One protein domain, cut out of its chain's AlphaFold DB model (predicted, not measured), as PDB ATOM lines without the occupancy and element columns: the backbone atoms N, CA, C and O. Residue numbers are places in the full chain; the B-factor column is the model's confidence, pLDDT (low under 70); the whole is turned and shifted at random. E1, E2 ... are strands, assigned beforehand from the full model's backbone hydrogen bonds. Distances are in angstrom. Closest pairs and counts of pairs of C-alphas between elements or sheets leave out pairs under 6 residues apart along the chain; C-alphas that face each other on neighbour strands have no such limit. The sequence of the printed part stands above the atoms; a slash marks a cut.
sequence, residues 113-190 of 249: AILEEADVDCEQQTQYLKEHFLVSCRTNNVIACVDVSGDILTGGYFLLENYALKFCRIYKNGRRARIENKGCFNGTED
ATOM      1  N   ALA A 113     170.024 197.090 193.530       64.38
ATOM      2  CA  ALA A 113     170.364 195.875 192.808       64.38
ATOM      3  C   ALA A 113     170.230 196.182 191.313       64.38
ATOM      4  O   ALA A 113     169.127 196.344 190.792       64.38
ATOM      5  N   ILE A 114     171.364 196.385 190.649       68.44
ATOM      6  CA  ILE A 114     171.418 196.564 189.207       68.44
ATOM      7  C   ILE A 114     171.356 195.151 188.626       68.44
ATOM      8  O   ILE A 114     172.305 194.392 188.796       68.44
ATOM      9  N   LEU A 115     170.230 194.794 188.006       71.75
ATOM     10  CA  LEU A 115     170.078 193.505 187.334       71.75
ATOM     11  C   LEU A 115     170.696 193.543 185.932       71.75
ATOM     12  O   LEU A 115     170.683 194.582 185.254       71.75
ATOM     13  N   GLU A 116     171.225 192.399 185.515       78.06
ATOM     14  CA  GLU A 116     171.720 192.171 184.160       78.06
ATOM     15  C   GLU A 116     170.552 192.009 183.170       78.06
ATOM     16  O   GLU A 116     169.452 191.605 183.540       78.06
ATOM     17  N   GLU A 117     170.781 192.359 181.899       73.81
ATOM     18  CA  GLU A 117     169.766 192.423 180.829       73.81
ATOM     19  C   GLU A 117     168.907 191.158 180.686       73.81
ATOM     20  O   GLU A 117     167.731 191.276 180.342       73.81
ATOM     21  N   ALA A 118     169.467 189.975 180.958       72.38
ATOM     22  CA  ALA A 118     168.764 188.698 180.834       72.38
ATOM     23  C   ALA A 118     167.535 188.590 181.758       72.38
ATOM     24  O   ALA A 118     166.556 187.945 181.384       72.38
ATOM     25  N   ASP A 119     167.542 189.302 182.889       69.50
ATOM     26  CA  ASP A 119     166.513 189.210 183.933       69.50
ATOM     27  C   ASP A 119     165.599 190.441 183.996       69.50
ATOM     28  O   ASP A 119     164.770 190.583 184.901       69.50
ATOM     29  N   VAL A 120     165.753 191.384 183.061       75.31
ATOM     30  CA  VAL A 120     165.074 192.674 183.179       75.31
ATOM     31  C   VAL A 120     163.682 192.638 182.562       75.31
ATOM     32  O   VAL A 120     163.493 192.750 181.351       75.31
ATOM     33  N   ASP A 121     162.686 192.655 183.443       81.62
ATOM     34  CA  ASP A 121     161.355 193.161 183.135       81.62
ATOM     35  C   ASP A 121     161.329 194.698 183.268       81.62
ATOM     36  O   ASP A 121     161.230 195.271 184.361       81.62
ATOM     37  N   CYS A 122     161.408 195.392 182.129       84.06
ATOM     38  CA  CYS A 122     161.325 196.854 182.072       84.06
ATOM     39  C   CYS A 122     159.951 197.419 182.499       84.06
ATOM     40  O   CYS A 122     159.801 198.643 182.554       84.06
ATOM     41  N   GLU A 123     158.950 196.585 182.807       85.06
ATOM     42  CA  GLU A 123     157.714 197.033 183.462       85.06
ATOM     43  C   GLU A 123     157.935 197.355 184.948       85.06
ATOM     44  O   GLU A 123     157.270 198.238 185.496       85.06
ATOM     45  N   GLN A 124     158.902 196.691 185.590       81.81
ATOM     46  CA  GLN A 124     159.181 196.823 187.024       81.81
ATOM     47  C   GLN A 124     160.405 197.698 187.317       81.81
ATOM     48  O   GLN A 124     160.537 198.227 188.424       81.81
ATOM     49  N   GLN A 125     161.292 197.889 186.336       80.94
ATOM     50  CA  GLN A 125     162.566 198.589 186.513       80.94
ATOM     51  C   GLN A 125     162.729 199.789 185.579       80.94
ATOM     52  O   GLN A 125     162.251 199.821 184.448       80.94
ATOM     53  N   THR A 126     163.450 200.813 186.044       87.69
ATOM     54  CA  THR A 126     163.711 202.022 185.243       87.69
ATOM     55  C   THR A 126     164.975 201.928 184.388       87.69
ATOM     56  O   THR A 126     165.146 202.727 183.459       87.69
ATOM     57  N   GLN A 127     165.867 200.991 184.710       91.06
ATOM     58  CA  GLN A 127     167.187 200.834 184.105       91.06
ATOM     59  C   GLN A 127     167.677 199.387 184.206       91.06
ATOM     60  O   GLN A 127     167.245 198.676 185.106       91.06
ATOM     61  N   TYR A 128     168.602 199.007 183.330       92.50
ATOM     62  CA  TYR A 128     169.249 197.696 183.315       92.50
ATOM     63  C   TYR A 128     170.723 197.802 182.950       92.50
ATOM     64  O   TYR A 128     171.141 198.786 182.331       92.50
ATOM     65  N   LEU A 129     171.506 196.797 183.337       93.00
ATOM     66  CA  LEU A 129     172.908 196.680 182.961       93.00
ATOM     67  C   LEU A 129     173.055 195.763 181.752       93.00
ATOM     68  O   LEU A 129     172.574 194.635 181.747       93.00
ATOM     69  N   LYS A 130     173.742 196.260 180.730       94.81
ATOM     70  CA  LYS A 130     174.184 195.478 179.577       94.81
ATOM     71  C   LYS A 130     175.694 195.609 179.488       94.81
ATOM     72  O   LYS A 130     176.190 196.706 179.216       94.81
ATOM     73  N   GLU A 131     176.407 194.515 179.737       94.00
ATOM     74  CA  GLU A 131     177.861 194.516 179.947       94.00
ATOM     75  C   GLU A 131     178.240 195.519 181.056       94.00
ATOM     76  O   GLU A 131     177.827 195.382 182.200       94.00
ATOM     77  N   HIS A 132     178.961 196.589 180.716       96.19
ATOM     78  CA  HIS A 132     179.333 197.664 181.636       96.19
ATOM     79  C   HIS A 132     178.574 198.968 181.363       96.19
ATOM     80  O   HIS A 132     179.016 200.038 181.777       96.19
ATOM     81  N   PHE A 133     177.456 198.915 180.634       97.38
ATOM     82  CA  PHE A 133     176.621 200.074 180.324       97.38
ATOM     83  C   PHE A 133     175.295 200.020 181.074       97.38
ATOM     84  O   PHE A 133     174.514 199.084 180.919       97.38
ATOM     85  N   LEU A 134     174.996 201.080 181.818       95.94
ATOM     86  CA  LEU A 134     173.693 201.276 182.438       95.94
ATOM     87  C   LEU A 134     172.748 201.947 181.437       95.94
ATOM     88  O   LEU A 134     172.995 203.073 180.990       95.94
ATOM     89  N   VAL A 135     171.656 201.273 181.090       95.81
ATOM     90  CA  VAL A 135     170.712 201.689 180.048       95.81
ATOM     91  C   VAL A 135     169.336 201.968 180.646       95.81
ATOM     92  O   VAL A 135     168.841 201.237 181.495       95.81
ATOM     93  N   SER A 136     168.689 203.045 180.200       92.69
ATOM     94  CA  SER A 136     167.318 203.390 180.594       92.69
ATOM     95  C   SER A 136     166.288 202.511 179.880       92.69
ATOM     96  O   SER A 136     166.179 202.605 178.658       92.69
ATOM     97  N   CYS A 137     165.426 201.805 180.618       89.62
ATOM     98  CA  CYS A 137     164.282 201.081 180.041       89.62
ATOM     99  C   CYS A 137     163.334 202.016 179.266       89.62
ATOM    100  O   CYS A 137     162.896 201.714 178.158       89.62
ATOM    101  N   ARG A 138     163.049 203.209 179.810       88.81
ATOM    102  CA  ARG A 138     162.072 204.146 179.223       88.81
ATOM    103  C   ARG A 138     162.545 204.790 177.923       88.81
ATOM    104  O   ARG A 138     161.739 205.053 177.034       88.81
ATOM    105  N   THR A 139     163.822 205.157 177.847       91.38
ATOM    106  CA  THR A 139     164.350 205.959 176.724       91.38
ATOM    107  C   THR A 139     165.249 205.171 175.779       91.38
ATOM    108  O   THR A 139     165.507 205.634 174.661       91.38
ATOM    109  N   ASN A 140     165.693 203.988 176.209       93.06
ATOM    110  CA  ASN A 140     166.707 203.179 175.550       93.06
ATOM    111  C   ASN A 140     167.966 204.003 175.215       93.06
ATOM    112  O   ASN A 140     168.441 204.048 174.078       93.06
ATOM    113  N   ASN A 141     168.423 204.767 176.208       95.75
ATOM    114  CA  ASN A 141     169.645 205.560 176.163       95.75
ATOM    115  C   ASN A 141     170.609 205.028 177.222       95.75
ATOM    116  O   ASN A 141     170.182 204.697 178.330       95.75
ATOM    117  N   VAL A 142     171.900 205.019 176.903       97.50
ATOM    118  CA  VAL A 142     172.978 204.779 177.863       97.50
ATOM    119  C   VAL A 142     173.075 205.984 178.798       97.50
ATOM    120  O   VAL A 142     173.244 207.119 178.342       97.50
ATOM    121  N   ILE A 143     172.937 205.729 180.096       96.19
ATOM    122  CA  ILE A 143     172.971 206.735 181.164       96.19
ATOM    123  C   ILE A 143     174.381 206.844 181.750       96.19
ATOM    124  O   ILE A 143     174.845 207.950 182.027       96.19
ATOM    125  N   ALA A 144     175.045 205.705 181.940       97.25
ATOM    126  CA  ALA A 144     176.319 205.604 182.637       97.25
ATOM    127  C   ALA A 144     177.098 204.351 182.204       97.25
ATOM    128  O   ALA A 144     176.534 203.462 181.562       97.25
ATOM    129  N   CYS A 145     178.375 204.281 182.570       97.62
ATOM    130  CA  CYS A 145     179.096 203.022 182.697       97.62
ATOM    131  C   CYS A 145     179.103 202.577 184.165       97.62
ATOM    132  O   CYS A 145     178.949 203.413 185.058       97.62
ATOM    133  N   VAL A 146     179.262 201.278 184.395       96.19
ATOM    134  CA  VAL A 146     179.348 200.678 185.730       96.19
ATOM    135  C   VAL A 146     180.704 199.998 185.871       96.19
ATOM    136  O   VAL A 146     181.114 199.260 184.973       96.19
ATOM    137  N   ASP A 147     181.415 200.298 186.953       96.19
ATOM    138  CA  ASP A 147     182.724 199.711 187.235       96.19
ATOM    139  C   ASP A 147     182.631 198.381 188.001       96.19
ATOM    140  O   ASP A 147     181.541 197.907 188.324       96.19
ATOM    141  N   VAL A 148     183.782 197.754 188.271       94.69
ATOM    142  CA  VAL A 148     183.854 196.474 189.005       94.69
ATOM    143  C   VAL A 148     183.334 196.577 190.444       94.69
ATOM    144  O   VAL A 148     182.775 195.620 190.977       94.69
ATOM    145  N   SER A 149     183.452 197.755 191.057       91.44
ATOM    146  CA  SER A 149     182.904 198.058 192.379       91.44
ATOM    147  C   SER A 149     181.409 198.356 192.322       91.44
ATOM    148  O   SER A 149     180.784 198.502 193.369       91.44
ATOM    149  N   GLY A 150     180.811 198.408 191.126       91.38
ATOM    150  CA  GLY A 150     179.430 198.753 190.804       91.38
ATOM    151  C   GLY A 150     179.084 200.232 190.990       91.38
ATOM    152  O   GLY A 150     177.910 200.553 191.201       91.38
ATOM    153  N   ASP A 151     180.080 201.111 190.950       90.75
ATOM    154  CA  ASP A 151     179.896 202.553 190.916       90.75
ATOM    155  C   ASP A 151     179.488 203.013 189.517       90.75
ATOM    156  O   ASP A 151     179.887 202.466 188.487       90.75
ATOM    157  N   ILE A 152     178.626 204.030 189.486       93.62
ATOM    158  CA  ILE A 152     177.980 204.521 188.272       93.62
ATOM    159  C   ILE A 152     178.665 205.815 187.838       93.62
ATOM    160  O   ILE A 152     178.592 206.827 188.536       93.62
ATOM    161  N   LEU A 153     179.248 205.819 186.639       95.06
ATOM    162  CA  LEU A 153     179.942 206.978 186.081       95.06
ATOM    163  C   LEU A 153     179.325 207.446 184.757       95.06
ATOM    164  O   LEU A 153     179.111 206.679 183.822       95.06
ATOM    165  N   THR A 154     179.064 208.747 184.636       94.75
ATOM    166  CA  THR A 154     178.532 209.345 183.388       94.75
ATOM    167  C   THR A 154     179.623 209.633 182.344       94.75
ATOM    168  O   THR A 154     179.337 209.925 181.181       94.75
ATOM    169  N   GLY A 155     180.886 209.514 182.754       96.31
ATOM    170  CA  GLY A 155     182.091 209.624 181.942       96.31
ATOM    171  C   GLY A 155     183.315 209.763 182.847       96.31
ATOM    172  O   GLY A 155     183.177 210.246 183.966       96.31
ATOM    173  N   GLY A 156     184.486 209.345 182.368       97.56
ATOM    174  CA  GLY A 156     185.718 209.332 183.170       97.56
ATOM    175  C   GLY A 156     186.450 207.997 183.103       97.56
ATOM    176  O   GLY A 156     186.044 207.098 182.352       97.56
ATOM    177  N   TYR A 157     187.547 207.896 183.846       98.38
ATOM    178  CA  TYR A 157     188.260 206.642 184.033       98.38
ATOM    179  C   TYR A 157     187.536 205.754 185.039       98.38
ATOM    180  O   TYR A 157     186.853 206.229 185.940       98.38
ATOM    181  N   PHE A 158     187.652 204.448 184.838       98.00
ATOM    182  CA  PHE A 158     187.113 203.447 185.747       98.00
ATOM    183  C   PHE A 158     187.821 202.109 185.547       98.00
ATOM    184  O   PHE A 158     188.517 201.904 184.541       98.00
ATOM    185  N   LEU A 159     187.634 201.206 186.507       97.62
ATOM    186  CA  LEU A 159     188.255 199.891 186.507       97.62
ATOM    187  C   LEU A 159     187.249 198.805 186.144       97.62
ATOM    188  O   LEU A 159     186.124 198.770 186.643       97.62
ATOM    189  N   LEU A 160     187.690 197.900 185.279       97.12
ATOM    190  CA  LEU A 160     187.079 196.586 185.118       97.12
ATOM    191  C   LEU A 160     187.927 195.538 185.849       97.12
ATOM    192  O   LEU A 160     188.890 195.865 186.547       97.12
ATOM    193  N   GLU A 161     187.582 194.269 185.660       96.06
ATOM    194  CA  GLU A 161     188.325 193.129 186.191       96.06
ATOM    195  C   GLU A 161     189.833 193.201 185.889       96.06
ATOM    196  O   GLU A 161     190.277 193.785 184.893       96.06
ATOM    197  N   ASN A 162     190.631 192.588 186.771       96.44
ATOM    198  CA  ASN A 162     192.096 192.544 186.688       96.44
ATOM    199  C   ASN A 162     192.747 193.931 186.537       96.44
ATOM    200  O   ASN A 162     193.761 194.078 185.850       96.44
ATOM    201  N   TYR A 163     192.164 194.960 187.162       97.75
ATOM    202  CA  TYR A 163     192.655 196.339 187.115       97.75
ATOM    203  C   TYR A 163     192.783 196.892 185.683       97.75
ATOM    204  O   TYR A 163     193.684 197.680 185.369       97.75
ATOM    205  N   ALA A 164     191.899 196.465 184.776       98.25
ATOM    206  CA  ALA A 164     191.857 196.998 183.423       98.25
ATOM    207  C   ALA A 164     191.318 198.434 183.443       98.25
ATOM    208  O   ALA A 164     190.135 198.665 183.693       98.25
ATOM    209  N   LEU A 165     192.182 199.398 183.126       98.31
ATOM    210  CA  LEU A 165     191.832 200.811 183.112       98.31
ATOM    211  C   LEU A 165     191.102 201.147 181.813       98.31
ATOM    212  O   LEU A 165     191.645 201.028 180.703       98.31
ATOM    213  N   LYS A 166     189.863 201.601 181.948       98.06
ATOM    214  CA  LYS A 166     189.024 202.013 180.828       98.06
ATOM    215  C   LYS A 166     188.619 203.473 180.967       98.06
ATOM    216  O   LYS A 166     188.737 204.074 182.025       98.06
ATOM    217  N   PHE A 167     188.129 204.044 179.872       98.19
ATOM    218  CA  PHE A 167     187.515 205.367 179.864       98.19
ATOM    219  C   PHE A 167     186.105 205.288 179.290       98.19
ATOM    220  O   PHE A 167     185.925 204.881 178.139       98.19
ATOM    221  N   CYS A 168     185.115 205.699 180.076       98.25
ATOM    222  CA  CYS A 168     183.727 205.788 179.658       98.25
ATOM    223  C   CYS A 168     183.479 207.119 178.946       98.25
ATOM    224  O   CYS A 168     183.726 208.199 179.485       98.25
ATOM    225  N   ARG A 169     182.943 207.058 177.726       98.00
ATOM    226  CA  ARG A 169     182.470 208.230 176.987       98.00
ATOM    227  C   ARG A 169     181.030 208.029 176.552       98.00
ATOM    228  O   ARG A 169     180.761 207.237 175.650       98.00
ATOM    229  N   ILE A 170     180.130 208.833 177.103       96.06
ATOM    230  CA  ILE A 170     178.731 208.896 176.682       96.06
ATOM    231  C   ILE A 170     178.560 210.087 175.741       96.06
ATOM    232  O   ILE A 170     178.932 211.218 176.054       96.06
ATOM    233  N   TYR A 171     178.059 209.831 174.535       94.88
ATOM    234  CA  TYR A 171     177.854 210.875 173.533       94.88
ATOM    235  C   TYR A 171     176.552 211.638 173.803       94.88
ATOM    236  O   TYR A 171     175.699 211.214 174.585       94.88
ATOM    237  N   LYS A 172     176.375 212.779 173.121       91.25
ATOM    238  CA  LYS A 172     175.172 213.615 173.262       91.25
ATOM    239  C   LYS A 172     173.897 212.772 173.129       91.25
ATOM    240  O   LYS A 172     173.756 211.995 172.187       91.25
ATOM    241  N   ASN A 173     172.968 212.985 174.062       89.69
ATOM    242  CA  ASN A 173     171.670 212.311 174.174       89.69
ATOM    243  C   ASN A 173     171.713 210.823 174.573       89.69
ATOM    244  O   ASN A 173     170.678 210.171 174.494       89.69
ATOM    245  N   GLY A 174     172.868 210.260 174.956       92.06
ATOM    246  CA  GLY A 174     172.964 208.880 175.462       92.06
ATOM    247  C   GLY A 174     172.657 207.784 174.432       92.06
ATOM    248  O   GLY A 174     172.670 206.605 174.755       92.06
ATOM    249  N   ARG A 175     172.420 208.140 173.163       94.56
ATOM    250  CA  ARG A 175     172.145 207.184 172.069       94.56
ATOM    251  C   ARG A 175     173.359 206.348 171.667       94.56
ATOM    252  O   ARG A 175     173.229 205.387 170.919       94.56
ATOM    253  N   ARG A 176     174.546 206.757 172.106       95.69
ATOM    254  CA  ARG A 176     175.811 206.072 171.868       95.69
ATOM    255  C   ARG A 176     176.685 206.267 173.093       95.69
ATOM    256  O   ARG A 176     176.757 207.375 173.627       95.69
ATOM    257  N   ALA A 177     177.409 205.227 173.461       97.50
ATOM    258  CA  ALA A 177     178.510 205.293 174.404       97.50
ATOM    259  C   ALA A 177     179.694 204.491 173.855       97.50
ATOM    260  O   ALA A 177     179.571 203.783 172.851       97.50
ATOM    261  N   ARG A 178     180.867 204.674 174.451       97.56
ATOM    262  CA  ARG A 178     182.064 203.895 174.149       97.56
ATOM    263  C   ARG A 178     182.885 203.730 175.416       97.56
ATOM    264  O   ARG A 178     183.154 204.719 176.091       97.56
ATOM    265  N   ILE A 179     183.329 202.505 175.658       97.75
ATOM    266  CA  ILE A 179     184.374 202.192 176.627       97.75
ATOM    267  C   ILE A 179     185.678 202.057 175.841       97.75
ATOM    268  O   ILE A 179     185.780 201.266 174.902       97.75
ATOM    269  N   GLU A 180     186.654 202.907 176.146       97.06
ATOM    270  CA  GLU A 180     187.966 202.894 175.500       97.06
ATOM    271  C   GLU A 180     188.991 202.225 176.412       97.06
ATOM    272  O   GLU A 180     189.071 202.551 177.592       97.06
ATOM    273  N   ASN A 181     189.810 201.324 175.865       97.06
ATOM    274  CA  ASN A 181     190.925 200.743 176.609       97.06
ATOM    275  C   ASN A 181     192.029 201.795 176.810       97.06
ATOM    276  O   ASN A 181     192.500 202.378 175.827       97.06
ATOM    277  N   LYS A 182     192.423 202.044 178.064       97.81
ATOM    278  CA  LYS A 182     193.457 203.021 178.435       97.81
ATOM    279  C   LYS A 182     194.691 202.397 179.079       97.81
ATOM    280  O   LYS A 182     195.649 203.118 179.328       97.81
ATOM    281  N   GLY A 183     194.715 201.076 179.237       98.06
ATOM    282  CA  GLY A 183     195.821 200.348 179.842       98.06
ATOM    283  C   GLY A 183     195.379 199.682 181.135       98.06
ATOM    284  O   GLY A 183     194.331 199.040 181.174       98.06
ATOM    285  N   CYS A 184     196.195 199.816 182.172       98.56
ATOM    286  CA  CYS A 184     195.985 199.165 183.456       98.56
ATOM    287  C   CYS A 184     196.206 200.153 184.592       98.56
ATOM    288  O   CYS A 184     196.847 201.186 184.404       98.56
ATOM    289  N   PHE A 185     195.679 199.823 185.760       98.38
ATOM    290  CA  PHE A 185     195.806 200.634 186.958       98.38
ATOM    291  C   PHE A 185     196.637 199.898 188.005       98.38
ATOM    292  O   PHE A 185     196.357 198.747 188.313       98.38
ATOM    293  N   ASN A 186     197.674 200.542 188.528       97.31
ATOM    294  CA  ASN A 186     198.577 199.973 189.530       97.31
ATOM    295  C   ASN A 186     198.512 200.759 190.845       97.31
ATOM    296  O   ASN A 186     199.544 201.154 191.388       97.31
ATOM    297  N   GLY A 187     197.288 201.018 191.298       96.25
ATOM    298  CA  GLY A 187     196.964 201.547 192.621       96.25
ATOM    299  C   GLY A 187     196.128 200.547 193.423       96.25
ATOM    300  O   GLY A 187     195.870 199.426 192.980       96.25
ATOM    301  N   THR A 188     195.722 200.959 194.615       94.62
ATOM    302  CA  THR A 188     194.808 200.247 195.514       94.62
ATOM    303  C   THR A 188     193.356 200.680 195.284       94.62
ATOM    304  O   THR A 188     193.091 201.573 194.486       94.62
ATOM    305  N   GLU A 189     192.403 200.049 195.975       90.25
ATOM    306  CA  GLU A 189     190.976 200.414 195.902       90.25
ATOM    307  C   GLU A 189     190.678 201.816 196.460       90.25
ATOM    308  O   GLU A 189     189.684 202.428 196.077       90.25
ATOM    309  N   ASP A 190     191.543 202.333 197.339       93.94
ATOM    310  CA  ASP A 190     191.407 203.663 197.941       93.94
ATOM    311  C   ASP A 190     192.078 204.772 197.105       93.94
ATOM    312  O   ASP A 190     191.899 205.959 197.393       93.94
TER     313      ASP A 190
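What this domain is: This is residues 113 to 190 of the 249 residues of an uncharacterized protein of Steinernema glaseri (UniProt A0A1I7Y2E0). The larger sheet, E4 E5 E6, strongly twisted, and the smaller, E1 E2 E3, make a loose sandwich, only partly face to face, with E3 next to the larger sheet. The 78 printed residues have six named strands, E1 to E6 along the chain, and no named helix; each sheet, in that order, is a meander, each strand the antiparallel neighbour of the one before. The class is all strand, with under half of the residues in named strands; the whole is compact, radius of gyration of the C-alphas 13.0 A, spanning 41 by 27 by 19 A.

How they stand to each other: Start at E5, residues 164 to 170, antiparallel to E4, residues 155 to 160, with N 158 and O 166 3.0 A apart, and to E6, residues 177 to 185, with N 167 and O 180 2.9 A apart. E6 bends by 61 degrees at residue 182. Look next at E3, residues 142 to 146: its closest C-alpha pair with E5 is Cys 145 and Cys 168, 6.2 A. E2, residues 133 to 136, is antiparallel to E3, N 134 to O 144 2.8 A, and to E1, residues 127 to 130, N 128 to O 135 2.9 A.

Where its parts are: Find C-alpha 127 at (167.187, 200.834, 184.105), where E1 begins. E6 runs 21.9 A to C-alpha 185 at (195.806, 200.634, 186.958).

The domain as a whole: The farthest C-alphas, Glu 123 and Asn 186, are 41.4 A apart. The printed part has no cut, and no link is long. Look for pLDDT under 70 at residues 113 to 114 and 119.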